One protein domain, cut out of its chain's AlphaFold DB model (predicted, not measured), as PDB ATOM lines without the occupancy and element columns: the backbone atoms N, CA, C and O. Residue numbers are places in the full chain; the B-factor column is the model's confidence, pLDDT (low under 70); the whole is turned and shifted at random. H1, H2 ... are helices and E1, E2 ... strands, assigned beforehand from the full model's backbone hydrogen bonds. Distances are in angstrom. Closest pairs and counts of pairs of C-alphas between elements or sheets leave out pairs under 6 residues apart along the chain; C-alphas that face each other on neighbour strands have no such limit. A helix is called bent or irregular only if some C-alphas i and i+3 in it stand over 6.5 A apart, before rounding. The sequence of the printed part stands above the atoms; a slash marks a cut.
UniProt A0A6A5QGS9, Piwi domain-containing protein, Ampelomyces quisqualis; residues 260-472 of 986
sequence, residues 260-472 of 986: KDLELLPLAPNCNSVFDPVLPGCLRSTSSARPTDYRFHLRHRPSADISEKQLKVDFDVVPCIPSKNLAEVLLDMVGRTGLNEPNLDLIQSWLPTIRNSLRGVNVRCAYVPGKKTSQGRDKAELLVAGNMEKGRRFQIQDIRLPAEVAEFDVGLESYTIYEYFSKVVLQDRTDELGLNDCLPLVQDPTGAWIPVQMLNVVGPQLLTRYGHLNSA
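Overview. This is residues 260 to 472 of the 986 residues of the protein "Piwi domain-containing protein" of Ampelomyces quisqualis (UniProt A0A6A5QGS9). A long twisted ribbon, the hairpin of E2 and E3 with the short strand E1 beside E2, reaches out as an arm from one end of a body made of small sheets, short helices and long loops. In the body two three-stranded sheets, E5 E4 E11 and E6 E9 E10, form the core; H1 packs on E11, H2 packs on E6 and H1, and the small hairpin E7 and E8 with H4 lies at the end away from the ribbon. The printed part has 213 residues with four named helices and eleven named strands, in the order E1 E2 E3 H1 H2 E4 H3 E5 E6 E7 E8 H4 E9 E10 E11, and the four sheets, E1 E2 E3, E5 E4 E11, E6 E9 E10 and E7 E8, are antiparallel. The class is mixed, helices and strands, with under half of the residues in named elements. The whole is compact, with a radius of gyration of the C-alphas of 19.5 A and spans of 65 by 45 by 31 A.

Arrangement. E1, residues 264 to 266, E2, residues 295 to 305, and E3, residues 310 to 321, form a meander, each strand the antiparallel neighbour of the one before, in a strongly twisted sheet. E2 and E3 are a hairpin at 157 degrees, with N 303 and O 312 2.8 A apart, within hydrogen-bond range; between E1 and E2, N 298 and O 265 are 2.8 A apart. E3 bends by 57 degrees at residue 317, and its residues 320 to 321 pair antiparallel with residues 461 to 462. The closest C-alphas of E3 and E11, residues 455 to 457, are those of Ile 321 and Val 457, 7.7 A apart. E11 is the antiparallel neighbour of E4, residues 362 to 365, with N 364 and O 456 2.8 A apart; on the other side of E4 is E5, residues 393 to 395, with N 394 and O 363 2.9 A apart. H1, residues 326 to 334, only grazes this sheet, its Leu 326 and Asn 456 of E11 having C-alphas 5.4 A apart. H3, residues 385 to 390, also only grazes it, with the C-alphas of Arg 364 and Met 388 closest at 7.7 A. H1 touches H2, residues 344 to 358, at a steep tilt of 66 degrees, opposite ways, the C-alphas of Val 334 and Ile 347 being closest at 6.8 A. E5 runs on into E6, residues 398 to 400, across a break of 2 residues at 89 degrees. E6 pairs with E9, residues 441 to 443, with N 441 and O 400 2.7 A apart, and E9 forms a hairpin with E10, residues 449 to 451, with N 442 and O 450 2.9 A apart. H2 only grazes this sheet, with the C-alphas of Arg 355 and Ile 399 closest at 5.2 A. H4, residues 417 to 426, only grazes it too, with the C-alphas of Ile 417 and Trp 449 closest at 7.0 A. E7, residues 408 to 410, and E8, residues 413 to 415, are a hairpin with N 410 and O 413 2.9 A apart, and E8 and H4 are near each other. Every O i to N i+4 pair is within hydrogen-bond range in H1, against 9 of 11 in H2, 5 of 6 in H4 and 0 of 2 in H3, where 2 of 3 O i to N i+3 pairs are.

Along the chain. E3 measures 32.9 A and E2 31.2 A from first to last C-alpha; H2 measures 18.3 A, H1 12.3 A and H4 12.2 A. E1 begins at C-alpha 264 (-19.444, 13.346, 87.884), E3 begins at C-alpha 310 (-39.255, 25.241, 87.948), and E11 ends at C-alpha 457 (-4.371, 16.294, 89.498). H2 and H3 are irregular: C-alphas 349 and 352 are 7.3 A apart, and C-alphas 386 and 389 are 7.6 A apart.

Size, cuts and confidence. The two C-alphas farthest apart are those of Glu 308 and Gln 375, 67.8 A. Residues 305 to 310 stand free. The printed part has no cut; the links E1 to E2, E4 to H3 and H4 to E9 are long, with 28, 19 and 14 residues. The mean pLDDT of the printed part is 84.7, and it is under 70 at residues 260 to 264, 268 to 272, 307 to 308, 337 to 341 and 373 to 377.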
ATOM      1  N   LYS A 260     -20.785  13.677  96.455       56.47
ATOM      2  CA  LYS A 260     -19.490  13.480  95.762       56.47
ATOM      3  C   LYS A 260     -19.513  12.366  94.708       56.47
ATOM      4  O   LYS A 260     -18.870  12.500  93.672       56.47
ATOM      5  N   ASP A 261     -20.293  11.313  94.947       56.12
ATOM      6  CA  ASP A 261     -20.423  10.152  94.058       56.12
ATOM      7  C   ASP A 261     -21.357  10.393  92.851       56.12
ATOM      8  O   ASP A 261     -21.453   9.548  91.959       56.12
ATOM      9  N   LEU A 262     -22.055  11.539  92.801       55.75
ATOM     10  CA  LEU A 262     -23.017  11.883  91.748       55.75
ATOM     11  C   LEU A 262     -22.583  13.050  90.848       55.75
ATOM     12  O   LEU A 262     -22.981  13.058  89.681       55.75
ATOM     13  N   GLU A 263     -21.807  14.032  91.335       57.97
ATOM     14  CA  GLU A 263     -21.454  15.249  90.563       57.97
ATOM     15  C   GLU A 263     -20.877  14.921  89.173       57.97
ATOM     16  O   GLU A 263     -21.248  15.545  88.175       57.97
ATOM     17  N   LEU A 264     -20.021  13.895  89.109       60.25
ATOM     18  CA  LEU A 264     -19.444  13.346  87.884       60.25
ATOM     19  C   LEU A 264     -19.707  11.839  87.800       60.25
ATOM     20  O   LEU A 264     -18.788  11.027  87.921       60.25
ATOM     21  N   LEU A 265     -20.960  11.452  87.556       70.81
ATOM     22  CA  LEU A 265     -21.309  10.052  87.311       70.81
ATOM     23  C   LEU A 265     -20.532   9.496  86.103       70.81
ATOM     24  O   LEU A 265     -20.637  10.059  85.010       70.81
ATOM     25  N   PRO A 266     -19.801   8.373  86.221       73.00
ATOM     26  CA  PRO A 266     -19.278   7.695  85.044       73.00
ATOM     27  C   PRO A 266     -20.437   7.203  84.158       73.00
ATOM     28  O   PRO A 266     -21.502   6.784  84.640       73.00
ATOM     29  N   LEU A 267     -20.231   7.242  82.839       71.12
ATOM     30  CA  LEU A 267     -21.137   6.590  81.888       71.12
ATOM     31  C   LEU A 267     -21.182   5.071  82.148       71.12
ATOM     32  O   LEU A 267     -20.385   4.536  82.918       71.12
ATOM     33  N   ALA A 268     -22.168   4.371  81.577       69.00
ATOM     34  CA  ALA A 268     -22.333   2.937  81.838       69.00
ATOM     35  C   ALA A 268     -21.079   2.156  81.391       69.00
ATOM     36  O   ALA A 268     -20.462   2.563  80.404       69.00
ATOM     37  N   PRO A 269     -20.728   1.025  82.037       61.31
ATOM     38  CA  PRO A 269     -19.617   0.174  81.595       61.31
ATOM     39  C   PRO A 269     -19.723  -0.250  80.121       61.31
ATOM     40  O   PRO A 269     -18.709  -0.415  79.454       61.31
ATOM     41  N   ASN A 270     -20.955  -0.364  79.612       63.28
ATOM     42  CA  ASN A 270     -21.278  -0.772  78.242       63.28
ATOM     43  C   ASN A 270     -21.177   0.379  77.216       63.28
ATOM     44  O   ASN A 270     -21.212   0.138  76.008       63.28
ATOM     45  N   CYS A 271     -21.068   1.630  77.670       60.59
ATOM     46  CA  CYS A 271     -20.745   2.756  76.803       60.59
ATOM     47  C   CYS A 271     -19.223   2.820  76.621       60.59
ATOM     48  O   CYS A 271     -18.485   2.721  77.603       60.59
ATOM     49  N   ASN A 272     -18.750   3.110  75.402       68.38
ATOM     50  CA  ASN A 272     -17.347   3.466  75.140       68.38
ATOM     51  C   ASN A 272     -17.016   4.823  75.786       68.38
ATOM     52  O   ASN A 272     -16.999   5.870  75.143       68.38
ATOM     53  N   SER A 273     -16.828   4.791  77.101       77.81
ATOM     54  CA  SER A 273     -16.637   5.946  77.972       77.81
ATOM     55  C   SER A 273     -15.178   6.372  78.064       77.81
ATOM     56  O   SER A 273     -14.914   7.531  78.362       77.81
ATOM     57  N   VAL A 274     -14.237   5.469  77.778       84.00
ATOM     58  CA  VAL A 274     -12.807   5.780  77.680       84.00
ATOM     59  C   VAL A 274     -12.536   6.598  76.414       84.00
ATOM     60  O   VAL A 274     -13.066   6.281  75.347       84.00
ATOM     61  N   PHE A 275     -11.691   7.626  76.511       83.44
ATOM     62  CA  PHE A 275     -11.225   8.401  75.357       83.44
ATOM     63  C   PHE A 275      -9.700   8.457  75.288       83.44
ATOM     64  O   PHE A 275      -9.021   8.435  76.307       83.44
ATOM     65  N   ASP A 276      -9.161   8.558  74.073       85.00
ATOM     66  CA  ASP A 276      -7.736   8.822  73.876       85.00
ATOM     67  C   ASP A 276      -7.502  10.348  73.976       85.00
ATOM     68  O   ASP A 276      -8.112  11.093  73.203       85.00
ATOM     69  N   PRO A 277      -6.696  10.848  74.934       85.62
ATOM     70  CA  PRO A 277      -6.424  12.281  75.097       85.62
ATOM     71  C   PRO A 277      -5.413  12.838  74.079       85.62
ATOM     72  O   PRO A 277      -5.146  14.041  74.104       85.62
ATOM     73  N   VAL A 278      -4.832  11.987  73.222       87.44
ATOM     74  CA  VAL A 278      -3.777  12.359  72.269       87.44
ATOM     75  C   VAL A 278      -4.232  13.464  71.311       87.44
ATOM     76  O   VAL A 278      -5.314  13.419  70.717       87.44
ATOM     77  N   LEU A 279      -3.376  14.473  71.154       83.25
ATOM     78  CA  LEU A 279      -3.604  15.625  70.291       83.25
ATOM     79  C   LEU A 279      -3.465  15.255  68.796       83.25
ATOM     80  O   LEU A 279      -2.716  14.345  68.445       83.25
ATOM     81  N   PRO A 280      -4.183  15.930  67.874       76.69
ATOM     82  CA  PRO A 280      -4.190  15.542  66.462       76.69
ATOM     83  C   PRO A 280      -2.799  15.602  65.814       76.69
ATOM     84  O   PRO A 280      -2.158  16.643  65.837       76.69
ATOM     85  N   GLY A 281      -2.353  14.514  65.186       74.19
ATOM     86  CA  GLY A 281      -1.030  14.439  64.548       74.19
ATOM     87  C   GLY A 281       0.111  14.041  65.489       74.19
ATOM     88  O   GLY A 281       1.182  13.685  65.009       74.19
ATOM     89  N   CYS A 282      -0.120  14.005  66.804       77.50
ATOM     90  CA  CYS A 282       0.748  13.267  67.713       77.50
ATOM     91  C   CYS A 282       0.587  11.757  67.476       77.50
ATOM     92  O   CYS A 282      -0.537  11.255  67.384       77.50
ATOM     93  N   LEU A 283       1.699  11.023  67.416       75.25
ATOM     94  CA  LEU A 283       1.690   9.564  67.309       75.25
ATOM     95  C   LEU A 283       1.996   8.925  68.665       75.25
ATOM     96  O   LEU A 283       2.883   9.358  69.398       75.25
ATOM     97  N   ARG A 284       1.267   7.856  68.986       73.25
ATOM     98  CA  ARG A 284       1.653   6.917  70.042       73.25
ATOM     99  C   ARG A 284       2.771   6.023  69.515       73.25
ATOM    100  O   ARG A 284       2.663   5.550  68.385       73.25
ATOM    101  N   SER A 285       3.765   5.702  70.344       75.38
ATOM    102  CA  SER A 285       4.584   4.514  70.084       75.38
ATOM    103  C   SER A 285       3.673   3.286  69.984       75.38
ATOM    104  O   SER A 285       2.734   3.150  70.778       75.38
ATOM    105  N   THR A 286       3.942   2.386  69.039       73.50
ATOM    106  CA  THR A 286       3.157   1.158  68.818       73.50
ATOM    107  C   THR A 286       3.180   0.211  70.020       73.50
ATOM    108  O   THR A 286       2.240  -0.559  70.198       73.50
ATOM    109  N   SER A 287       4.197   0.307  70.885       74.38
ATOM    110  CA  SER A 287       4.277  -0.416  72.160       74.38
ATOM    111  C   SER A 287       3.514   0.258  73.312       74.38
ATOM    112  O   SER A 287       3.329  -0.353  74.363       74.38
ATOM    113  N   SER A 288       3.056   1.506  73.150       76.19
ATOM    114  CA  SER A 288       2.382   2.249  74.221       76.19
ATOM    115  C   SER A 288       0.880   1.949  74.275       76.19
ATOM    116  O   SER A 288       0.101   2.339  73.401       76.19
ATOM    117  N   ALA A 289       0.450   1.273  75.344       82.50
ATOM    118  CA  ALA A 289      -0.963   1.016  75.602       82.50
ATOM    119  C   ALA A 289      -1.779   2.323  75.674       82.50
ATOM    120  O   ALA A 289      -1.298   3.363  76.139       82.50
ATOM    121  N   ARG A 290      -3.045   2.273  75.237       82.88
ATOM    122  CA  ARG A 290      -3.974   3.394  75.439       82.88
ATOM    123  C   ARG A 290      -4.326   3.516  76.931       82.88
ATOM    124  O   ARG A 290      -4.673   2.502  77.539       82.88
ATOM    125  N   PRO A 291      -4.285   4.722  77.518       85.56
ATOM    126  CA  PRO A 291      -4.647   4.936  78.912       85.56
ATOM    127  C   PRO A 291      -6.160   4.736  79.105       85.56
ATOM    128  O   PRO A 291      -6.973   5.282  78.362       85.56
ATOM    129  N   THR A 292      -6.540   3.926  80.093       87.00
ATOM    130  CA  THR A 292      -7.924   3.459  80.341       87.00
ATOM    131  C   THR A 292      -8.666   4.258  81.428       87.00
ATOM    132  O   THR A 292      -9.793   3.930  81.828       87.00
ATOM    133  N   ASP A 293      -8.020   5.316  81.915       88.81
ATOM    134  CA  ASP A 293      -8.424   6.166  83.034       88.81
ATOM    135  C   ASP A 293      -9.028   7.516  82.592       88.81
ATOM    136  O   ASP A 293      -9.844   8.082  83.320       88.81
ATOM    137  N   TYR A 294      -8.728   7.992  81.379       87.38
ATOM    138  CA  TYR A 294      -9.437   9.112  80.742       87.38
ATOM    139  C   TYR A 294     -10.853   8.706  80.366       87.38
ATOM    140  O   TYR A 294     -11.055   7.880  79.474       87.38
ATOM    141  N   ARG A 295     -11.846   9.293  81.036       89.12
ATOM    142  CA  ARG A 295     -13.252   8.916  80.864       89.12
ATOM    143  C   ARG A 295     -14.147  10.113  80.610       89.12
ATOM    144  O   ARG A 295     -13.954  11.201  81.150       89.12
ATOM    145  N   PHE A 296     -15.166   9.890  79.798       86.25
ATOM    146  CA  PHE A 296     -16.336  10.738  79.718       86.25
ATOM    147  C   PHE A 296     -17.235  10.470  80.927       86.25
ATOM    148  O   PHE A 296     -17.623   9.330  81.189       86.25
ATOM    149  N   HIS A 297     -17.577  11.533  81.648       86.25
ATOM    150  CA  HIS A 297     -18.548  11.506  82.734       86.25
ATOM    151  C   HIS A 297     -19.817  12.240  82.307       86.25
ATOM    152  O   HIS A 297     -19.787  13.183  81.510       86.25
ATOM    153  N   LEU A 298     -20.938  11.812  82.874       83.69
ATOM    154  CA  LEU A 298     -22.184  12.549  82.881       83.69
ATOM    155  C   LEU A 298     -22.103  13.615  83.979       83.69
ATOM    156  O   LEU A 298     -22.298  13.321  85.160       83.69
ATOM    157  N   ARG A 299     -21.843  14.862  83.585       83.12
ATOM    158  CA  ARG A 299     -22.084  16.008  84.460       83.12
ATOM    159  C   ARG A 299     -23.573  16.302  84.457       83.12
ATOM    160  O   ARG A 299     -24.177  16.444  83.395       83.12
ATOM    161  N   HIS A 300     -24.126  16.489  85.645       84.19
ATOM    162  CA  HIS A 300     -25.428  17.110  85.818       84.19
ATOM    163  C   HIS A 300     -25.256  18.474  86.502       84.19
ATOM    164  O   HIS A 300     -24.313  18.685  87.266       84.19
ATOM    165  N   ARG A 301     -26.129  19.435  86.197       80.00
ATOM    166  CA  ARG A 301     -26.066  20.793  86.744       80.00
ATOM    167  C   ARG A 301     -27.468  21.264  87.129       80.00
ATOM    168  O   ARG A 301     -28.214  21.704  86.253       80.00
ATOM    169  N   PRO A 302     -27.843  21.186  88.414       80.31
ATOM    170  CA  PRO A 302     -29.101  21.752  88.864       80.31
ATOM    171  C   PRO A 302     -29.056  23.290  88.840       80.31
ATOM    172  O   PRO A 302     -28.028  23.905  89.143       80.31
ATOM    173  N   SER A 303     -30.177  23.909  88.476       80.12
ATOM    174  CA  SER A 303     -30.412  25.356  88.525       80.12
ATOM    175  C   SER A 303     -31.906  25.664  88.676       80.12
ATOM    176  O   SER A 303     -32.757  24.851  88.310       80.12
ATOM    177  N   ALA A 304     -32.244  26.836  89.210       75.62
ATOM    178  CA  ALA A 304     -33.639  27.236  89.407       75.62
ATOM    179  C   ALA A 304     -34.126  28.251  88.362       75.62
ATOM    180  O   ALA A 304     -33.399  29.159  87.951       75.62
ATOM    181  N   ASP A 305     -35.391  28.143  87.964       70.31
ATOM    182  CA  ASP A 305     -36.122  29.152  87.198       70.31
ATOM    183  C   ASP A 305     -37.324  29.627  88.018       70.31
ATOM    184  O   ASP A 305     -38.300  28.900  88.214       70.31
ATOM    185  N   ILE A 306     -37.208  30.843  88.547       70.69
ATOM    186  CA  ILE A 306     -38.150  31.402  89.521       70.69
ATOM    187  C   ILE A 306     -39.475  31.760  88.851       70.69
ATOM    188  O   ILE A 306     -40.532  31.417  89.374       70.69
ATOM    189  N   SER A 307     -39.403  32.388  87.673       59.94
ATOM    190  CA  SER A 307     -40.563  32.870  86.910       59.94
ATOM    191  C   SER A 307     -41.588  31.758  86.641       59.94
ATOM    192  O   SER A 307     -42.787  31.924  86.844       59.94
ATOM    193  N   GLU A 308     -41.102  30.569  86.284       62.16
ATOM    194  CA  GLU A 308     -41.924  29.391  85.992       62.16
ATOM    195  C   GLU A 308     -42.209  28.501  87.216       62.16
ATOM    196  O   GLU A 308     -42.944  27.510  87.100       62.16
ATOM    197  N   LYS A 309     -41.604  28.820  88.371       72.44
ATOM    198  CA  LYS A 309     -41.484  27.956  89.558       72.44
ATOM    199  C   LYS A 309     -40.921  26.568  89.210       72.44
ATOM    200  O   LYS A 309     -41.474  25.549  89.611       72.44
ATOM    201  N   GLN A 310     -39.845  26.501  88.423       74.50
ATOM    202  CA  GLN A 310     -39.255  25.241  87.948       74.50
ATOM    203  C   GLN A 310     -37.860  24.984  88.527       74.50
ATOM    204  O   GLN A 310     -36.978  25.841  88.466       74.50
ATOM    205  N   LEU A 311     -37.628  23.756  88.993       73.25
ATOM    206  CA  LEU A 311     -36.290  23.225  89.249       73.25
ATOM    207  C   LEU A 311     -35.814  22.474  87.999       73.25
ATOM    208  O   LEU A 311     -36.530  21.621  87.470       73.25
ATOM    209  N   LYS A 312     -34.628  22.826  87.497       78.12
ATOM    210  CA  LYS A 312     -34.062  22.322  86.242       78.12
ATOM    211  C   LYS A 312     -32.745  21.604  86.508       78.12
ATOM    212  O   LYS A 312     -31.976  22.026  87.365       78.12
ATOM    213  N   VAL A 313     -32.472  20.543  85.758       77.69
ATOM    214  CA  VAL A 313     -31.201  19.814  85.769       77.69
ATOM    215  C   VAL A 313     -30.714  19.690  84.329       77.69
ATOM    216  O   VAL A 313     -31.323  18.988  83.522       77.69
ATOM    217  N   ASP A 314     -29.634  20.398  84.002       76.94
ATOM    218  CA  ASP A 314     -28.943  20.262  82.716       76.94
ATOM    219  C   ASP A 314     -28.013  19.047  82.755       76.94
ATOM    220  O   ASP A 314     -27.355  18.809  83.769       76.94
ATOM    221  N   PHE A 315     -27.896  18.319  81.646       80.25
ATOM    222  CA  PHE A 315     -26.996  17.171  81.523       80.25
ATOM    223  C   PHE A 315     -26.007  17.357  80.368       80.25
ATOM    224  O   PHE A 315     -26.416  17.659  79.246       80.25
ATOM    225  N   ASP A 316     -24.717  17.122  80.624       80.06
ATOM    226  CA  ASP A 316     -23.622  17.140  79.643       80.06
ATOM    227  C   ASP A 316     -22.765  15.863  79.736       80.06
ATOM    228  O   ASP A 316     -22.391  15.441  80.830       80.06
ATOM    229  N   VAL A 317     -22.338  15.320  78.592       83.19
ATOM    230  CA  VAL A 317     -21.151  14.455  78.515       83.19
ATOM    231  C   VAL A 317     -19.906  15.338  78.522       83.19
ATOM    232  O   VAL A 317     -19.735  16.192  77.651       83.19
ATOM    233  N   VAL A 318     -19.001  15.120  79.473       83.62
ATOM    234  CA  VAL A 318     -17.767  15.905  79.618       83.62
ATOM    235  C   VAL A 318     -16.540  15.006  79.802       83.62
ATOM    236  O   VAL A 318     -16.614  14.025  80.541       83.62
ATOM    237  N   PRO A 319     -15.404  15.305  79.143       89.00
ATOM    238  CA  PRO A 319     -14.161  14.566  79.343       89.00
ATOM    239  C   PRO A 319     -13.491  14.951  80.666       89.00
ATOM    240  O   PRO A 319     -13.276  16.136  80.949       89.00
ATOM    241  N   CYS A 320     -13.110  13.939  81.443       90.75
ATOM    242  CA  CYS A 320     -12.377  14.093  82.691       90.75
ATOM    243  C   CYS A 320     -10.905  13.686  82.544       90.75
ATOM    244  O   CYS A 320     -10.581  12.669  81.928       90.75
ATOM    245  N   ILE A 321     -10.024  14.470  83.164       92.19
ATOM    246  CA  ILE A 321      -8.650  14.085  83.490       92.19
ATOM    247  C   ILE A 321      -8.701  13.152  84.710       92.19
ATOM    248  O   ILE A 321      -9.402  13.484  85.673       92.19
ATOM    249  N   PRO A 322      -7.978  12.022  84.711       93.56
ATOM    250  CA  PRO A 322      -7.816  11.156  85.878       93.56
ATOM    251  C   PRO A 322      -6.916  11.785  86.960       93.56
ATOM    252  O   PRO A 322      -6.162  12.727  86.717       93.56
ATOM    253  N   SER A 323      -6.980  11.229  88.170       93.56
ATOM    254  CA  SER A 323      -6.250  11.705  89.353       93.56
ATOM    255  C   SER A 323      -4.809  11.173  89.401       93.56
ATOM    256  O   SER A 323      -4.515  10.287  90.201       93.56
ATOM    257  N   LYS A 324      -3.918  11.687  88.542       94.44
ATOM    258  CA  LYS A 324      -2.508  11.246  88.441       94.44
ATOM    259  C   LYS A 324      -1.512  12.403  88.292       94.44
ATOM    260  O   LYS A 324      -1.904  13.570  88.404       94.44
ATOM    261  N   ASN A 325      -0.237  12.090  88.054       95.19
ATOM    262  CA  ASN A 325       0.814  13.093  87.901       95.19
ATOM    263  C   ASN A 325       0.575  13.943  86.638       95.19
ATOM    264  O   ASN A 325       0.193  13.436  85.582       95.19
ATOM    265  N   LEU A 326       0.782  15.256  86.731       95.81
ATOM    266  CA  LEU A 326       0.512  16.177  85.631       95.81
ATOM    267  C   LEU A 326       1.484  15.978  84.454       95.81
ATOM    268  O   LEU A 326       1.088  16.196  83.310       95.81
ATOM    269  N   ALA A 327       2.708  15.500  84.703       94.62
ATOM    270  CA  ALA A 327       3.640  15.091  83.652       94.62
ATOM    271  C   ALA A 327       3.105  13.893  82.844       94.62
ATOM    272  O   ALA A 327       3.159  13.909  81.616       94.62
ATOM    273  N   GLU A 328       2.494  12.898  83.498       92.81
ATOM    274  CA  GLU A 328       1.835  11.784  82.798       92.81
ATOM    275  C   GLU A 328       0.636  12.262  81.975       92.81
ATOM    276  O   GLU A 328       0.428  11.787  80.862       92.81
ATOM    277  N   VAL A 329      -0.134  13.230  82.489       93.62
ATOM    278  CA  VAL A 329      -1.247  13.836  81.741       93.62
ATOM    279  C   VAL A 329      -0.754  14.544  80.479       93.62
ATOM    280  O   VAL A 329      -1.361  14.407  79.418       93.62
ATOM    281  N   LEU A 330       0.370  15.256  80.568       92.44
ATOM    282  CA  LEU A 330       1.003  15.909  79.422       92.44
ATOM    283  C   LEU A 330       1.507  14.894  78.390       92.44
ATOM    284  O   LEU A 330       1.213  15.044  77.207       92.44
ATOM    285  N   LEU A 331       2.200  13.841  78.825       89.25
ATOM    286  CA  LEU A 331       2.723  12.794  77.942       89.25
ATOM    287  C   LEU A 331       1.613  11.937  77.313       89.25
ATOM    288  O   LEU A 331       1.724  11.526  76.161       89.25
ATOM    289  N   ASP A 332       0.503  11.709  78.016       90.19
ATOM    290  CA  ASP A 332      -0.674  11.062  77.434       90.19
ATOM    291  C   ASP A 332      -1.357  11.953  76.382       90.19
ATOM    292  O   ASP A 332      -1.830  11.425  75.378       90.19
ATOM    293  N   MET A 333      -1.388  13.281  76.570       89.75
ATOM    294  CA  MET A 333      -1.890  14.236  75.567       89.75
ATOM    295  C   MET A 333      -0.952  14.389  74.359       89.75
ATOM    296  O   MET A 333      -1.415  14.575  73.236       89.75
ATOM    297  N   VAL A 334       0.364  14.332  74.566       87.12
ATOM    298  CA  VAL A 334       1.375  14.510  73.508       87.12
ATOM    299  C   VAL A 334       1.703  13.193  72.790       87.12
ATOM    300  O   VAL A 334       2.247  13.221  71.694       87.12
ATOM    301  N   GLY A 335       1.287  12.052  73.345       81.12
ATOM    302  CA  GLY A 335       1.647  10.721  72.861       81.12
ATOM    303  C   GLY A 335       2.951  10.247  73.503       81.12
ATOM    304  O   GLY A 335       3.955  10.954  73.507       81.12
ATOM    305  N   ARG A 336       2.946   9.032  74.068       73.75
ATOM    306  CA  ARG A 336       4.132   8.470  74.726       73.75
ATOM    307  C   ARG A 336       5.162   8.026  73.679       73.75
ATOM    308  O   ARG A 336       5.044   6.927  73.133       73.75
ATOM    309  N   THR A 337       6.164   8.870  73.433       58.16
ATOM    310  CA  THR A 337       7.467   8.488  72.855       58.16
ATOM    311  C   THR A 337       8.356   7.866  73.932       58.16
ATOM    312  O   THR A 337       8.886   6.777  73.749       58.16
ATOM    313  N   GLY A 338       8.419   8.512  75.099       55.41
ATOM    314  CA  GLY A 338       9.102   8.068  76.311       55.41
ATOM    315  C   GLY A 338       8.938   9.105  77.430       55.41
ATOM    316  O   GLY A 338       8.431  10.199  77.190       55.41
ATOM    317  N   LEU A 339       9.347   8.762  78.655       55.09
ATOM    318  CA  LEU A 339       9.486   9.733  79.757       55.09
ATOM    319  C   LEU A 339      10.812  10.507  79.669       55.09
ATOM    320  O   LEU A 339      10.875  11.676  80.040       55.09
ATOM    321  N   ASN A 340      11.852   9.842  79.163       64.31
ATOM    322  CA  ASN A 340      13.222  10.345  79.148       64.31
ATOM    323  C   ASN A 340      13.445  11.326  77.984       64.31
ATOM    324  O   ASN A 340      14.099  12.348  78.159       64.31
ATOM    325  N   GLU A 341      12.835  11.046  76.827       68.56
ATOM    326  CA  GLU A 341      12.930  11.847  75.599       68.56
ATOM    327  C   GLU A 341      11.533  12.329  75.148       68.56
ATOM    328  O   GLU A 341      10.904  11.751  74.248       68.56
ATOM    329  N   PRO A 342      10.986  13.373  75.801       76.56
ATOM    330  CA  PRO A 342       9.811  14.070  75.300       76.56
ATOM    331  C   PRO A 342      10.173  14.844  74.026       76.56
ATOM    332  O   PRO A 342      11.130  15.613  74.006       76.56
ATOM    333  N   ASN A 343       9.385  14.693  72.958       82.38
ATOM    334  CA  ASN A 343       9.604  15.464  71.732       82.38
ATOM    335  C   ASN A 343       9.295  16.957  71.984       82.38
ATOM    336  O   ASN A 343       8.129  17.354  72.077       82.38
ATOM    337  N   LEU A 344      10.351  17.768  72.117       82.38
ATOM    338  CA  LEU A 344      10.272  19.193  72.446       82.38
ATOM    339  C   LEU A 344       9.477  19.999  71.415       82.38
ATOM    340  O   LEU A 344       8.593  20.758  71.809       82.38
ATOM    341  N   ASP A 345       9.715  19.793  70.118       85.19
ATOM    342  CA  ASP A 345       8.999  20.491  69.041       85.19
ATOM    343  C   ASP A 345       7.491  20.207  69.087       85.19
ATOM    344  O   ASP A 345       6.653  21.093  68.872       85.19
ATOM    345  N   LEU A 346       7.119  18.969  69.424       83.62
ATOM    346  CA  LEU A 346       5.736  18.541  69.589       83.62
ATOM    347  C   LEU A 346       5.108  19.162  70.846       83.62
ATOM    348  O   LEU A 346       3.985  19.662  70.779       83.62
ATOM    349  N   ILE A 347       5.830  19.231  71.973       87.00
ATOM    350  CA  ILE A 347       5.365  19.962  73.165       87.00
ATOM    351  C   ILE A 347       5.211  21.456  72.860       87.00
ATOM    352  O   ILE A 347       4.185  22.036  73.207       87.00
ATOM    353  N   GLN A 348       6.181  22.085  72.196       89.25
ATOM    354  CA  GLN A 348       6.197  23.518  71.899       89.25
ATOM    355  C   GLN A 348       5.081  23.918  70.925       89.25
ATOM    356  O   GLN A 348       4.360  24.887  71.176       89.25
ATOM    357  N   SER A 349       4.884  23.148  69.852       85.50
ATOM    358  CA  SER A 349       3.796  23.369  68.889       85.50
ATOM    359  C   SER A 349       2.407  23.154  69.508       85.50
ATOM    360  O   SER A 349       1.477  23.911  69.207       85.50
ATOM    361  N   TRP A 350       2.260  22.205  70.441       88.50
ATOM    362  CA  TRP A 350       1.001  21.963  71.158       88.50
ATOM    363  C   TRP A 350       0.811  22.767  72.449       88.50
ATOM    364  O   TRP A 350      -0.316  22.822  72.956       88.50
ATOM    365  N   LEU A 351       1.838  23.465  72.944       91.19
ATOM    366  CA  LEU A 351       1.810  24.255  74.180       91.19
ATOM    367  C   LEU A 351       0.605  25.211  74.270       91.19
ATOM    368  O   LEU A 351      -0.028  25.239  75.328       91.19
ATOM    369  N   PRO A 352       0.184  25.936  73.209       87.56
ATOM    370  CA  PRO A 352      -1.009  26.781  73.273       87.56
ATOM    371  C   PRO A 352      -2.298  25.992  73.538       87.56
ATOM    372  O   PRO A 352      -3.204  26.504  74.197       87.56
ATOM    373  N   THR A 353      -2.398  24.750  73.055       85.00
ATOM    374  CA  THR A 353      -3.548  23.869  73.309       85.00
ATOM    375  C   THR A 353      -3.473  23.279  74.712       85.00
ATOM    376  O   THR A 353      -4.451  23.376  75.449       85.00
ATOM    377  N   ILE A 354      -2.307  22.773  75.120       91.31
ATOM    378  CA  ILE A 354      -2.025  22.255  76.468       91.31
ATOM    379  C   ILE A 354      -2.360  23.306  77.542       91.31
ATOM    380  O   ILE A 354      -3.188  23.061  78.424       91.31
ATOM    381  N   ARG A 355      -1.806  24.520  77.402       92.69
ATOM    382  CA  ARG A 355      -2.068  25.703  78.241       92.69
ATOM    383  C   ARG A 355      -3.562  26.023  78.315       92.69
ATOM    384  O   ARG A 355      -4.063  26.370  79.378       92.69
ATOM    385  N   ASN A 356      -4.301  25.883  77.213       85.56
ATOM    386  CA  ASN A 356      -5.751  26.092  77.200       85.56
ATOM    387  C   ASN A 356      -6.537  24.962  77.891       85.56
ATOM    388  O   ASN A 356      -7.520  25.254  78.567       85.56
ATOM    389  N   SER A 357      -6.139  23.702  77.716       88.25
ATOM    390  CA  SER A 357      -6.840  22.530  78.254       88.25
ATOM    391  C   SER A 357      -6.694  22.378  79.767       88.25
ATOM    392  O   SER A 357      -7.675  22.060  80.440       88.25
ATOM    393  N   LEU A 358      -5.491  22.633  80.290       93.50
ATOM    394  CA  LEU A 358      -5.131  22.407  81.693       93.50
ATOM    395  C   LEU A 358      -5.287  23.654  82.586       93.50
ATOM    396  O   LEU A 358      -5.383  23.530  83.807       93.50
ATOM    397  N   ARG A 359      -5.371  24.867  82.020       93.19
ATOM    398  CA  ARG A 359      -5.663  26.079  82.806       93.19
ATOM    399  C   ARG A 359      -7.023  25.961  83.497       93.19
ATOM    400  O   ARG A 359      -8.041  25.682  82.861       93.19
ATOM    401  N   GLY A 360      -7.047  26.219  84.802       91.81
ATOM    402  CA  GLY A 360      -8.231  26.043  85.642       91.81
ATOM    403  C   GLY A 360      -8.379  24.658  86.289       91.81
ATOM    404  O   GLY A 360      -9.276  24.498  87.116       91.81
ATOM    405  N   VAL A 361      -7.515  23.683  85.985       94.44
ATOM    406  CA  VAL A 361      -7.458  22.399  86.711       94.44
ATOM    407  C   VAL A 361      -6.913  22.626  88.127       94.44
ATOM    408  O   VAL A 361      -6.020  23.452  88.335       94.44
ATOM    409  N   ASN A 362      -7.456  21.908  89.116       95.81
ATOM    410  CA  ASN A 362      -6.910  21.863  90.471       95.81
ATOM    411  C   ASN A 362      -5.764  20.854  90.519       95.81
ATOM    412  O   ASN A 362      -5.951  19.681  90.192       95.81
ATOM    413  N   VAL A 363      -4.616  21.289  91.012       97.38
ATOM    414  CA  VAL A 363      -3.451  20.434  91.238       97.38
ATOM    415  C   VAL A 363      -2.978  20.547  92.677       97.38
ATOM    416  O   VAL A 363      -3.321  21.491  93.396       97.38
ATOM    417  N   ARG A 364      -2.205  19.559  93.111       97.12
ATOM    418  CA  ARG A 364      -1.595  19.511  94.430       97.12
ATOM    419  C   ARG A 364      -0.116  19.176  94.305       97.12
ATOM    420  O   ARG A 364       0.251  18.284  93.545       97.12
ATOM    421  N   CYS A 365       0.706  19.897  95.060       96.88
ATOM    422  CA  CYS A 365       2.140  19.644  95.150       96.88
ATOM    423  C   CYS A 365       2.401  18.210  95.641       96.88
ATOM    424  O   CYS A 365       1.810  17.794  96.636       96.88
ATOM    425  N   ALA A 366       3.318  17.494  94.989       95.81
ATOM    426  CA  ALA A 366       3.865  16.205  95.429       95.81
ATOM    427  C   ALA A 366       4.891  16.348  96.575       95.81
ATOM    428  O   ALA A 366       5.655  15.431  96.862       95.81
ATOM    429  N   TYR A 367       4.931  17.518  97.214       94.75
ATOM    430  CA  TYR A 367       5.860  17.862  98.279       94.75
ATOM    431  C   TYR A 367       5.205  18.809  99.293       94.75
ATOM    432  O   TYR A 367       4.249  19.531  98.976       94.75
ATOM    433  N   VAL A 368       5.753  18.832 100.506       92.88
ATOM    434  CA  VAL A 368       5.497  19.851 101.533       92.88
ATOM    435  C   VAL A 368       6.818  20.577 101.806       92.88
ATOM    436  O   VAL A 368       7.834  19.904 101.983       92.88
ATOM    437  N   PRO A 369       6.853  21.926 101.833       87.12
ATOM    438  CA  PRO A 369       8.039  22.665 102.256       87.12
ATOM    439  C   PRO A 369       8.497  22.228 103.650       87.12
ATOM    440  O   PRO A 369       7.665  21.964 104.521       87.12
ATOM    441  N   GLY A 370       9.810  22.162 103.857       80.81
ATOM    442  CA  GLY A 370      10.373  21.750 105.137       80.81
ATOM    443  C   GLY A 370       9.939  22.633 106.304       80.81
ATOM    444  O   GLY A 370       9.555  23.791 106.140       80.81
ATOM    445  N   LYS A 371      10.053  22.081 107.513       77.94
ATOM    446  CA  LYS A 371      10.327  22.906 108.693       77.94
ATOM    447  C   LYS A 371      11.834  23.138 108.747       77.94
ATOM    448  O   LYS A 371      12.588  22.210 108.441       77.94
ATOM    449  N   LYS A 372      12.258  24.312 109.220       73.62
ATOM    450  CA  LYS A 372      13.683  24.631 109.360       73.62
ATOM    451  C   LYS A 372      14.381  23.572 110.196       73.62
ATOM    452  O   LYS A 372      14.043  23.365 111.362       73.62
ATOM    453  N   THR A 373      15.353  22.906 109.582       65.31
ATOM    454  CA  THR A 373      16.291  22.039 110.297       65.31
ATOM    455  C   THR A 373      17.103  22.865 111.299       65.31
ATOM    456  O   THR A 373      17.181  24.090 111.200       65.31
ATOM    457  N   SER A 374      17.775  22.203 112.241       59.03
ATOM    458  CA  SER A 374      18.730  22.853 113.152       59.03
ATOM    459  C   SER A 374      19.889  23.556 112.426       59.03
ATOM    460  O   SER A 374      20.505  24.450 112.992       59.03
ATOM    461  N   GLN A 375      20.146  23.208 111.159       63.84
ATOM    462  CA  GLN A 375      21.103  23.873 110.263       63.84
ATOM    463  C   GLN A 375      20.468  25.000 109.415       63.84
ATOM    464  O   GLN A 375      21.069  25.479 108.457       63.84
ATOM    465  N   GLY A 376      19.231  25.410 109.716       68.81
ATOM    466  CA  GLY A 376      18.534  26.526 109.068       68.81
ATOM    467  C   GLY A 376      17.979  26.255 107.662       68.81
ATOM    468  O   GLY A 376      17.260  27.106 107.140       68.81
ATOM    469  N   ARG A 377      18.265  25.090 107.063       62.59
ATOM    470  CA  ARG A 377      17.794  24.688 105.723       62.59
ATOM    471  C   ARG A 377      16.412  24.025 105.791       62.59
ATOM    472  O   ARG A 377      16.187  23.164 106.644       62.59
ATOM    473  N   ASP A 378      15.512  24.386 104.880       70.00
ATOM    474  CA  ASP A 378      14.146  23.848 104.769       70.00
ATOM    475  C   ASP A 378      14.084  22.688 103.749       70.00
ATOM    476  O   ASP A 378      13.771  22.899 102.579       70.00
ATOM    477  N   LYS A 379      14.382  21.444 104.165       79.56
ATOM    478  CA  LYS A 379      14.283  20.264 103.273       79.56
ATOM    479  C   LYS A 379      12.822  19.876 103.033       79.56
ATOM    480  O   LYS A 379      12.109  19.607 103.998       79.56
ATOM    481  N   ALA A 380      12.383  19.795 101.777       88.19
ATOM    482  CA  ALA A 380      11.016  19.380 101.462       88.19
ATOM    483  C   ALA A 380      10.757  17.886 101.759       88.19
ATOM    484  O   ALA A 380      11.585  17.026 101.458       88.19
ATOM    485  N   GLU A 381       9.578  17.572 102.308       91.50
ATOM    486  CA  GLU A 381       9.061  16.198 102.433       91.50
ATOM    487  C   GLU A 381       8.374  15.820 101.113       91.50
ATOM    488  O   GLU A 381       7.380  16.449 100.736       91.50
ATOM    489  N   LEU A 382       8.886  14.805 100.410       92.06
ATOM    490  CA  LEU A 382       8.217  14.229  99.240       92.06
ATOM    491  C   LEU A 382       7.035  13.358  99.672       92.06
ATOM    492  O   LEU A 382       7.142  12.531 100.578       92.06
ATOM    493  N   LEU A 383       5.895  13.539  99.008       91.88
ATOM    494  CA  LEU A 383       4.650  12.871  99.358       91.88
ATOM    495  C   LEU A 383       4.447  11.609  98.522       91.88
ATOM    496  O   LEU A 383       4.100  11.669  97.345       91.88
ATOM    497  N   VAL A 384       4.570  10.454  99.175       89.56
ATOM    498  CA  VAL A 384       4.046   9.184  98.649       89.56
ATOM    499  C   VAL A 384       2.528   9.267  98.437       89.56
ATOM    500  O   VAL A 384       1.843  10.015  99.136       89.56
ATOM    501  N   ALA A 385       1.981   8.455  97.526       84.75
ATOM    502  CA  ALA A 385       0.578   8.516  97.089       84.75
ATOM    503  C   ALA A 385      -0.450   8.634  98.238       84.75
ATOM    504  O   ALA A 385      -1.313   9.510  98.205       84.75
ATOM    505  N   GLY A 386      -0.322   7.823  99.297       87.00
ATOM    506  CA  GLY A 386      -1.225   7.860 100.461       87.00
ATOM    507  C   GLY A 386      -1.107   9.109 101.352       87.00
ATOM    508  O   GLY A 386      -2.014   9.399 102.124       87.00
ATOM    509  N   ASN A 387      -0.017   9.874 101.239       92.12
ATOM    510  CA  ASN A 387       0.217  11.125 101.968       92.12
ATOM    511  C   ASN A 387      -0.109  12.383 101.139       92.12
ATOM    512  O   ASN A 387      -0.028  13.493 101.672       92.12
ATOM    513  N   MET A 388      -0.491  12.234  99.863       91.00
ATOM    514  CA  MET A 388      -0.676  13.352  98.930       91.00
ATOM    515  C   MET A 388      -1.586  14.460  99.463       91.00
ATOM    516  O   MET A 388      -1.304  15.627  99.217       91.00
ATOM    517  N   GLU A 389      -2.621  14.143 100.245       91.25
ATOM    518  CA  GLU A 389      -3.552  15.118 100.834       91.25
ATOM    519  C   GLU A 389      -2.895  16.197 101.726       91.25
ATOM    520  O   GLU A 389      -3.485  17.265 101.911       91.25
ATOM    521  N   LYS A 390      -1.658  15.986 102.207       93.69
ATOM    522  CA  LYS A 390      -0.847  17.005 102.903       93.69
ATOM    523  C   LYS A 390      -0.368  18.142 101.987       93.69
ATOM    524  O   LYS A 390      -0.123  19.251 102.457       93.69
ATOM    525  N   GLY A 391      -0.200  17.877 100.690       94.69
ATOM    526  CA  GLY A 391       0.428  18.800  99.743       94.69
ATOM    527  C   GLY A 391      -0.407  20.054  99.478       94.69
ATOM    528  O   GLY A 391      -1.642  20.028  99.531       94.69
ATOM    529  N   ARG A 392       0.252  21.167  99.136       95.69
ATOM    530  CA  ARG A 392      -0.425  22.439  98.832       95.69
ATOM    531  C   ARG A 392      -1.280  22.312  97.563       95.69
ATOM    532  O   ARG A 392      -0.740  22.093  96.478       95.69
ATOM    533  N   ARG A 393      -2.604  22.469  97.699       96.25
ATOM    534  CA  ARG A 393      -3.577  22.487  96.589       96.25
ATOM    535  C   ARG A 393      -3.745  23.900  96.026       96.25
ATOM    536  O   ARG A 393      -3.921  24.846  96.789       96.25
ATOM    537  N   PHE A 394      -3.766  24.029  94.702       96.94
ATOM    538  CA  PHE A 394      -4.037  25.281  93.993       96.94
ATOM    539  C   PHE A 394      -4.696  25.031  92.623       96.94
ATOM    540  O   PHE A 394      -4.947  23.889  92.243       96.94
ATOM    541  N   GLN A 395      -5.008  26.102  91.887       96.25
ATOM    542  CA  GLN A 395      -5.584  26.045  90.541       96.25
ATOM    543  C   GLN A 395      -4.609  26.634  89.513       96.25
ATOM    544  O   GLN A 395      -4.139  27.758  89.709       96.25
ATOM    545  N   ILE A 396      -4.339  25.906  88.422       97.06
ATOM    546  CA  ILE A 396      -3.390  26.301  87.362       97.06
ATOM    547  C   ILE A 396      -3.797  27.636  86.721       97.06
ATOM    548  O   ILE A 396      -4.901  27.746  86.175       97.06
ATOM    549  N   GLN A 397      -2.889  28.619  86.733       95.75
ATOM    550  CA  GLN A 397      -3.099  29.950  86.149       95.75
ATOM    551  C   GLN A 397      -2.504  30.121  84.747       95.75
ATOM    552  O   GLN A 397      -3.169  30.718  83.901       95.75
ATOM    553  N   ASP A 398      -1.307  29.596  84.487       95.75
ATOM    554  CA  ASP A 398      -0.619  29.605  83.185       95.75
ATOM    555  C   ASP A 398       0.300  28.368  83.079       95.75
ATOM    556  O   ASP A 398       0.556  27.711  84.092       95.75
ATOM    557  N   ILE A 399       0.760  28.023  81.871       96.50
ATOM    558  CA  ILE A 399       1.678  26.893  81.614       96.50
ATOM    559  C   ILE A 399       2.694  27.285  80.543       96.50
ATOM    560  O   ILE A 399       2.297  27.644  79.435       96.50
ATOM    561  N   ARG A 400       3.988  27.180  80.830       96.38
ATOM    562  CA  ARG A 400       5.071  27.698  79.980       96.38
ATOM    563  C   ARG A 400       6.199  26.700  79.790       96.38
ATOM    564  O   ARG A 400       6.396  25.857  80.652       96.38
ATOM    565  N   LEU A 401       6.955  26.806  78.702       96.31
ATOM    566  CA  LEU A 401       8.264  26.145  78.638       96.31
ATOM    567  C   LEU A 401       9.244  26.853  79.591       96.31
ATOM    568  O   LEU A 401       9.065  28.048  79.834       96.31
ATOM    569  N   PRO A 402      10.278  26.177  80.121       96.25
ATOM    570  CA  PRO A 402      11.212  26.812  81.056       96.25
ATOM    571  C   PRO A 402      11.909  28.042  80.471       96.25
ATOM    572  O   PRO A 402      11.963  29.066  81.135       96.25
ATOM    573  N   ALA A 403      12.282  28.009  79.189       94.81
ATOM    574  CA  ALA A 403      12.827  29.167  78.472       94.81
ATOM    575  C   ALA A 403      11.833  30.344  78.262       94.81
ATOM    576  O   ALA A 403      12.242  31.420  77.838       94.81
ATOM    577  N   GLU A 404      10.530  30.187  78.551       94.38
ATOM    578  CA  GLU A 404       9.549  31.296  78.604       94.38
ATOM    579  C   GLU A 404       9.393  31.891  80.032       94.38
ATOM    580  O   GLU A 404       8.505  32.730  80.267       94.38
ATOM    581  N   VAL A 405      10.188  31.429  81.004       96.06
ATOM    582  CA  VAL A 405      10.170  31.843  82.415       96.06
ATOM    583  C   VAL A 405      11.560  32.343  82.798       96.06
ATOM    584  O   VAL A 405      12.535  31.612  82.697       96.06
ATOM    585  N   ALA A 406      11.646  33.600  83.234       96.25
ATOM    586  CA  ALA A 406      12.905  34.180  83.689       96.25
ATOM    587  C   ALA A 406      13.427  33.489  84.961       96.25
ATOM    588  O   ALA A 406      12.640  33.022  85.792       96.25
ATOM    589  N   GLU A 407      14.751  33.485  85.107       97.12
ATOM    590  CA  GLU A 407      15.450  33.164  86.353       97.12
ATOM    591  C   GLU A 407      15.043  34.117  87.488       97.12
ATOM    592  O   GLU A 407      14.433  35.172  87.266       97.12
ATOM    593  N   PHE A 408      15.336  33.717  88.723       95.62
ATOM    594  CA  PHE A 408      14.997  34.482  89.915       95.62
ATOM    595  C   PHE A 408      16.031  34.278  91.025       95.62
ATOM    596  O   PHE A 408      16.553  33.178  91.219       95.62
ATOM    597  N   ASP A 409      16.281  35.345  91.778       95.50
ATOM    598  CA  ASP A 409      17.314  35.361  92.811       95.50
ATOM    599  C   ASP A 409      16.801  34.805  94.144       95.50
ATOM    600  O   ASP A 409      15.723  35.168  94.631       95.50
ATOM    601  N   VAL A 410      17.610  33.958  94.781       90.44
ATOM    602  CA  VAL A 410      17.380  33.452  96.138       90.44
ATOM    603  C   VAL A 410      18.621  33.741  96.979       90.44
ATOM    604  O   VAL A 410      19.559  32.952  97.067       90.44
ATOM    605  N   GLY A 411      18.630  34.916  97.611       91.81
ATOM    606  CA  GLY A 411      19.783  35.416  98.361       91.81
ATOM    607  C   GLY A 411      20.758  36.154  97.446       91.81
ATOM    608  O   GLY A 411      20.512  37.311  97.122       91.81
ATOM    609  N   LEU A 412      21.859  35.496  97.073       93.31
ATOM    610  CA  LEU A 412      22.903  36.033  96.182       93.31
ATOM    611  C   LEU A 412      23.101  35.193  94.906       93.31
ATOM    612  O   LEU A 412      23.931  35.540  94.072       93.31
ATOM    613  N   GLU A 413      22.358  34.095  94.762       96.50
ATOM    614  CA  GLU A 413      22.413  33.195  93.608       96.50
ATOM    615  C   GLU A 413      21.114  33.320  92.804       96.50
ATOM    616  O   GLU A 413      20.024  33.310  93.388       96.50
ATOM    617  N   SER A 414      21.231  33.428  91.479       96.56
ATOM    618  CA  SER A 414      20.094  33.295  90.562       96.56
ATOM    619  C   SER A 414      19.909  31.834  90.171       96.56
ATOM    620  O   SER A 414      20.882  31.085  90.064       96.56
ATOM    621  N   TYR A 415      18.658  31.422  89.980       97.00
ATOM    622  CA  TYR A 415      18.310  30.049  89.631       97.00
ATOM    623  C   TYR A 415      17.266  30.005  88.516       97.00
ATOM    624  O   TYR A 415      16.260  30.724  88.547       97.00
ATOM    625  N   THR A 416      17.407  29.039  87.606       97.19
ATOM    626  CA  THR A 416      16.243  28.526  86.877       97.19
ATOM    627  C   THR A 416      15.310  27.771  87.834       97.19
ATOM    628  O   THR A 416      15.716  27.256  88.880       97.19
ATOM    629  N   ILE A 417      14.026  27.643  87.479       96.69
ATOM    630  CA  ILE A 417      13.050  26.927  88.322       96.69
ATOM    631  C   ILE A 417      13.440  25.452  88.529       96.69
ATOM    632  O   ILE A 417      13.240  24.926  89.624       96.69
ATOM    633  N   TYR A 418      14.028  24.785  87.531       95.81
ATOM    634  CA  TYR A 418      14.477  23.396  87.682       95.81
ATOM    635  C   TYR A 418      15.708  23.269  88.589       95.81
ATOM    636  O   TYR A 418      15.727  22.388  89.449       95.81
ATOM    637  N   GLU A 419      16.687  24.172  88.489       95.44
ATOM    638  CA  GLU A 419      17.837  24.179  89.400       95.44
ATOM    639  C   GLU A 419      17.453  24.494  90.840       95.44
ATOM    640  O   GLU A 419      17.952  23.836  91.749       95.44
ATOM    641  N   TYR A 420      16.554  25.455  91.068       95.06
ATOM    642  CA  TYR A 420      16.062  25.748  92.413       95.06
ATOM    643  C   TYR A 420      15.375  24.521  93.030       95.06
ATOM    644  O   TYR A 420      15.622  24.175  94.189       95.06
ATOM    645  N   PHE A 421      14.545  23.818  92.252       94.44
ATOM    646  CA  PHE A 421      13.930  22.579  92.721       94.44
ATOM    647  C   PHE A 421      14.976  21.487  92.993       94.44
ATOM    648  O   PHE A 421      14.916  20.870  94.052       94.44
ATOM    649  N   SER A 422      15.957  21.298  92.109       92.62
ATOM    650  CA  SER A 422      17.075  20.359  92.287       92.62
ATOM    651  C   SER A 422      17.915  20.661  93.543       92.62
ATOM    652  O   SER A 422      17.876  19.912  94.526       92.62
ATOM    653  N   LYS A 423      18.615  21.801  93.538       91.69
ATOM    654  CA  LYS A 423      19.653  22.177  94.507       91.69
ATOM    655  C   LYS A 423      19.062  22.552  95.872       91.69
ATOM    656  O   LYS A 423      19.588  22.157  96.910       91.69
ATOM    657  N   VAL A 424      17.954  23.302  95.892       89.38
ATOM    658  CA  VAL A 424      17.417  23.908  97.129       89.38
ATOM    659  C   VAL A 424      16.260  23.102  97.726       89.38
ATOM    660  O   VAL A 424      16.281  22.796  98.920       89.38
ATOM    661  N   VAL A 425      15.248  22.747  96.922       89.69
ATOM    662  CA  VAL A 425      14.015  22.101  97.424       89.69
ATOM    663  C   VAL A 425      14.224  20.612  97.710       89.69
ATOM    664  O   VAL A 425      13.848  20.130  98.782       89.69
ATOM    665  N   LEU A 426      14.809  19.882  96.757       88.69
ATOM    666  CA  LEU A 426      15.028  18.435  96.828       88.69
ATOM    667  C   LEU A 426      16.342  18.084  97.540       88.69
ATOM    668  O   LEU A 426      16.376  17.128  98.327       88.69
ATOM    669  N   GLN A 427      17.376  18.909  97.333       86.31
ATOM    670  CA  GLN A 427      18.756  18.699  97.782       86.31
ATOM    671  C   GLN A 427      19.297  17.401  97.176       86.31
ATOM    672  O   GLN A 427      19.352  16.362  97.840       86.31
ATOM    673  N   ASP A 428      19.576  17.483  95.874       75.31
ATOM    674  CA  ASP A 428      20.266  16.480  95.050       75.31
ATOM    675  C   ASP A 428      19.534  15.130  94.908       75.31
ATOM    676  O   ASP A 428      20.067  14.152  94.397       75.31
ATOM    677  N   ARG A 429      18.247  15.091  95.275       77.88
ATOM    678  CA  ARG A 429      17.310  13.987  94.989       77.88
ATOM    679  C   ARG A 429      16.614  14.129  93.629       77.88
ATOM    680  O   ARG A 429      15.447  13.771  93.482       77.88
ATOM    681  N   THR A 430      17.295  14.695  92.636       70.94
ATOM    682  CA  THR A 430      16.787  14.784  91.255       70.94
ATOM    683  C   THR A 430      16.490  13.410  90.675       70.94
ATOM    684  O   THR A 430      15.465  13.214  90.023       70.94
ATOM    685  N   ASP A 431      17.364  12.461  90.981       77.12
ATOM    686  CA  ASP A 431      17.418  11.138  90.370       77.12
ATOM    687  C   ASP A 431      16.293  10.233  90.906       77.12
ATOM    688  O   ASP A 431      15.788   9.377  90.185       77.12
ATOM    689  N   GLU A 432      15.812  10.494  92.134       78.06
ATOM    690  CA  GLU A 432      14.605   9.872  92.714       78.06
ATOM    691  C   GLU A 432      13.314  10.259  91.955       78.06
ATOM    692  O   GLU A 432      12.307   9.559  92.056       78.06
ATOM    693  N   LEU A 433      13.314  11.390  91.233       76.38
ATOM    694  CA  LEU A 433      12.116  12.007  90.646       76.38
ATOM    695  C   LEU A 433      12.144  12.162  89.122       76.38
ATOM    696  O   LEU A 433      11.094  12.430  88.536       76.38
ATOM    697  N   GLY A 434      13.309  12.040  88.481       84.12
ATOM    698  CA  GLY A 434      13.451  12.248  87.038       84.12
ATOM    699  C   GLY A 434      13.005  13.646  86.600       84.12
ATOM    700  O   GLY A 434      12.220  13.781  85.656       84.12
ATOM    701  N   LEU A 435      13.450  14.697  87.308       91.44
ATOM    702  CA  LEU A 435      13.187  16.069  86.865       91.44
ATOM    703  C   LEU A 435      13.798  16.282  85.475       91.44
ATOM    704  O   LEU A 435      14.996  16.127  85.275       91.44
ATOM    705  N   ASN A 436      12.933  16.637  84.531       90.62
ATOM    706  CA  ASN A 436      13.235  16.780  83.115       90.62
ATOM    707  C   ASN A 436      12.875  18.216  82.714       90.62
ATOM    708  O   ASN A 436      11.698  18.590  82.710       90.62
ATOM    709  N   ASP A 437      13.899  19.014  82.431       92.00
ATOM    710  CA  ASP A 437      13.828  20.435  82.087       92.00
ATOM    711  C   ASP A 437      13.250  20.705  80.688       92.00
ATOM    712  O   ASP A 437      12.902  21.838  80.362       92.00
ATOM    713  N   CYS A 438      13.028  19.669  79.883       91.19
ATOM    714  CA  CYS A 438      12.269  19.773  78.641       91.19
ATOM    715  C   CYS A 438      10.746  19.854  78.890       91.19
ATOM    716  O   CYS A 438       9.986  20.186  77.977       91.19
ATOM    717  N   LEU A 439      10.264  19.556  80.109       93.31
ATOM    718  CA  LEU A 439       8.834  19.592  80.434       93.31
ATOM    719  C   LEU A 439       8.361  20.969  80.957       93.31
ATOM    720  O   LEU A 439       9.081  21.634  81.709       93.31
ATOM    721  N   PRO A 440       7.124  21.400  80.619       96.62
ATOM    722  CA  PRO A 440       6.595  22.704  81.017       96.62
ATOM    723  C   PRO A 440       6.556  22.977  82.531       96.62
ATOM    724  O   PRO A 440       6.428  22.077  83.357       96.62
ATOM    725  N   LEU A 441       6.549  24.261  82.880       97.81
ATOM    726  CA  LEU A 441       6.274  24.797  84.209       97.81
ATOM    727  C   LEU A 441       4.817  25.261  84.318       97.81
ATOM    728  O   LEU A 441       4.231  25.777  83.364       97.81
ATOM    729  N   VAL A 442       4.245  25.141  85.513       98.00
ATOM    730  CA  VAL A 442       2.883  25.568  85.866       98.00
ATOM    731  C   VAL A 442       2.930  26.768  86.803       98.00
ATOM    732  O   VAL A 442       3.640  26.725  87.805       98.00
ATOM    733  N   GLN A 443       2.120  27.797  86.530       97.81
ATOM    734  CA  GLN A 443       1.953  28.939  87.430       97.81
ATOM    735  C   GLN A 443       0.792  28.740  88.411       97.81
ATOM    736  O   GLN A 443      -0.318  28.353  88.020       97.81
ATOM    737  N   ASP A 444       1.027  29.071  89.678       97.19
ATOM    738  CA  ASP A 444       0.018  29.084  90.738       97.19
ATOM    739  C   ASP A 444      -0.654  30.475  90.931       97.19
ATOM    740  O   ASP A 444      -0.254  31.460  90.305       97.19
ATOM    741  N   PRO A 445      -1.686  30.606  91.793       95.62
ATOM    742  CA  PRO A 445      -2.359  31.883  92.071       95.62
ATOM    743  C   PRO A 445      -1.515  32.959  92.774       95.62
ATOM    744  O   PRO A 445      -1.974  34.092  92.882       95.62
ATOM    745  N   THR A 446      -0.320  32.627  93.274       94.62
ATOM    746  CA  THR A 446       0.653  33.593  93.821       94.62
ATOM    747  C   THR A 446       1.653  34.079  92.768       94.62
ATOM    748  O   THR A 446       2.377  35.037  93.013       94.62
ATOM    749  N   GLY A 447       1.657  33.464  91.580       94.62
ATOM    750  CA  GLY A 447       2.570  33.766  90.481       94.62
ATOM    751  C   GLY A 447       3.812  32.871  90.433       94.62
ATOM    752  O   GLY A 447       4.580  32.981  89.477       94.62
ATOM    753  N   ALA A 448       3.995  31.978  91.411       95.69
ATOM    754  CA  ALA A 448       5.130  31.063  91.473       95.69
ATOM    755  C   ALA A 448       5.021  29.946  90.421       95.69
ATOM    756  O   ALA A 448       3.923  29.453  90.142       95.69
ATOM    757  N   TRP A 449       6.166  29.543  89.867       97.69
ATOM    758  CA  TRP A 449       6.287  28.482  88.865       97.69
ATOM    759  C   TRP A 449       6.758  27.169  89.498       97.69
ATOM    760  O   TRP A 449       7.592  27.169  90.401       97.69
ATOM    761  N   ILE A 450       6.203  26.047  89.037       97.69
ATOM    762  CA  ILE A 450       6.447  24.707  89.588       97.69
ATOM    763  C   ILE A 450       6.578  23.700  88.429       97.69
ATOM    764  O   ILE A 450       5.731  23.737  87.530       97.69
ATOM    765  N   PRO A 451       7.573  22.790  88.436       97.69
ATOM    766  CA  PRO A 451       7.666  21.697  87.467       97.69
ATOM    767  C   PRO A 451       6.424  20.800  87.460       97.69
ATOM    768  O   PRO A 451       5.880  20.464  88.516       97.69
ATOM    769  N   VAL A 452       5.976  20.370  86.280       96.75
ATOM    770  CA  VAL A 452       4.776  19.522  86.130       96.75
ATOM    771  C   VAL A 452       4.907  18.159  86.817       96.75
ATOM    772  O   VAL A 452       3.911  17.637  87.309       96.75
ATOM    773  N   GLN A 453       6.126  17.627  86.934       95.31
ATOM    774  CA  GLN A 453       6.452  16.400  87.671       95.31
ATOM    775  C   GLN A 453       6.114  16.521  89.166       95.31
ATOM    776  O   GLN A 453       5.731  15.541  89.802       95.31
ATOM    777  N   MET A 454       6.198  17.731  89.729       96.56
ATOM    778  CA  MET A 454       5.942  18.009  91.148       96.56
ATOM    779  C   MET A 454       4.450  18.220  91.457       96.56
ATOM    780  O   MET A 454       4.108  18.680  92.551       96.56
ATOM    781  N   LEU A 455       3.550  17.921  90.514       97.12
ATOM    782  CA  LEU A 455       2.121  18.219  90.593       97.12
ATOM    783  C   LEU A 455       1.263  16.996  90.260       97.12
ATOM    784  O   LEU A 455       1.467  16.327  89.254       97.12
ATOM    785  N   ASN A 456       0.234  16.754  91.068       96.88
ATOM    786  CA  ASN A 456      -0.795  15.747  90.806       96.88
ATOM    787  C   ASN A 456      -2.169  16.404  90.635       96.88
ATOM    788  O   ASN A 456      -2.498  17.372  91.327       96.88
ATOM    789  N   VAL A 457      -2.985  15.867  89.732       96.00
ATOM    790  CA  VAL A 457      -4.371  16.294  89.498       96.00
ATOM    791  C   VAL A 457      -5.247  15.853  90.675       96.00
ATOM    792  O   VAL A 457      -5.234  14.689  91.065       96.00
ATOM    793  N   VAL A 458      -6.005  16.783  91.264       93.69
ATOM    794  CA  VAL A 458      -6.803  16.514  92.478       93.69
ATOM    795  C   VAL A 458      -8.138  15.857  92.132       93.69
ATOM    796  O   VAL A 458      -9.134  16.553  91.924       93.69
ATOM    797  N   GLY A 459      -8.160  14.525  92.090       88.06
ATOM    798  CA  GLY A 459      -9.347  13.748  91.738       88.06
ATOM    799  C   GLY A 459      -9.705  13.838  90.245       88.06
ATOM    800  O   GLY A 459      -9.117  14.640  89.512       88.06
ATOM    801  N   PRO A 460     -10.681  13.039  89.775       87.25
ATOM    802  CA  PRO A 460     -11.223  13.172  88.426       87.25
ATOM    803  C   PRO A 460     -11.773  14.585  88.199       87.25
ATOM    804  O   PRO A 460     -12.609  15.062  88.967       87.25
ATOM    805  N   GLN A 461     -11.303  15.272  87.158       89.56
ATOM    806  CA  GLN A 461     -11.632  16.682  86.929       89.56
ATOM    807  C   GLN A 461     -11.937  17.001  85.476       89.56
ATOM    808  O   GLN A 461     -11.295  16.497  84.562       89.56
ATOM    809  N   LEU A 462     -12.870  17.926  85.270       85.81
ATOM    810  CA  LEU A 462     -13.250  18.388  83.941       85.81
ATOM    811  C   LEU A 462     -12.080  19.067  83.223       85.81
ATOM    812  O   LEU A 462     -11.596  20.110  83.671       85.81
ATOM    813  N   LEU A 463     -11.722  18.567  82.037       82.81
ATOM    814  CA  LEU A 463     -11.064  19.416  81.045       82.81
ATOM    815  C   LEU A 463     -12.017  20.578  80.744       82.81
ATOM    816  O   LEU A 463     -13.182  20.354  80.421       82.81
ATOM    817  N   THR A 464     -11.556  21.827  80.834       74.44
ATOM    818  CA  THR A 464     -12.430  22.982  80.540       74.44
ATOM    819  C   THR A 464     -12.407  23.374  79.063       74.44
ATOM    820  O   THR A 464     -13.342  24.016  78.579       74.44
ATOM    821  N   ARG A 465     -11.360  22.972  78.325       76.75
ATOM    822  CA  ARG A 465     -11.186  23.226  76.886       76.75
ATOM    823  C   ARG A 465     -10.619  21.979  76.211       76.75
ATOM    824  O   ARG A 465      -9.516  21.544  76.520       76.75
ATOM    825  N   TYR A 466     -11.374  21.416  75.276       73.81
ATOM    826  CA  TYR A 466     -11.081  20.121  74.650       73.81
ATOM    827  C   TYR A 466     -11.441  20.147  73.156       73.81
ATOM    828  O   TYR A 466     -12.162  19.297  72.639       73.81
ATOM    829  N   GLY A 467     -10.972  21.182  72.448       71.62
ATOM    830  CA  GLY A 467     -11.379  21.484  71.068       71.62
ATOM    831  C   GLY A 467     -11.251  20.310  70.085       71.62
ATOM    832  O   GLY A 467     -12.101  20.165  69.206       71.62
ATOM    833  N   HIS A 468     -10.244  19.457  70.284       75.25
ATOM    834  CA  HIS A 468      -9.982  18.235  69.518       75.25
ATOM    835  C   HIS A 468     -10.962  17.090  69.860       75.25
ATOM    836  O   HIS A 468     -11.480  16.441  68.952       75.25
ATOM    837  N   LEU A 469     -11.334  16.901  71.136       75.50
ATOM    838  CA  LEU A 469     -12.272  15.845  71.568       75.50
ATOM    839  C   LEU A 469     -13.731  16.085  71.139       75.50
ATOM    840  O   LEU A 469     -14.564  15.200  71.308       75.50
ATOM    841  N   ASN A 470     -14.067  17.244  70.559       73.75
ATOM    842  CA  ASN A 470     -15.428  17.573  70.103       73.75
ATOM    843  C   ASN A 470     -16.073  16.495  69.210       73.75
ATOM    844  O   ASN A 470     -17.294  16.345  69.237       73.75
ATOM    845  N   SER A 471     -15.283  15.774  68.405       70.88
ATOM    846  CA  SER A 471     -15.788  14.672  67.573       70.88
ATOM    847  C   SER A 471     -16.113  13.433  68.418       70.88
ATOM    848  O   SER A 471     -17.225  12.910  68.345       70.88
ATOM    849  N   ALA A 472     -15.187  13.028  69.296       75.75
ATOM    850  CA  ALA A 472     -15.354  11.895  70.205       75.75
ATOM    851  C   ALA A 472     -16.537  12.097  71.169       75.75
ATOM    852  O   ALA A 472     -17.395  11.224  71.271       75.75
TER     853      ALA A 472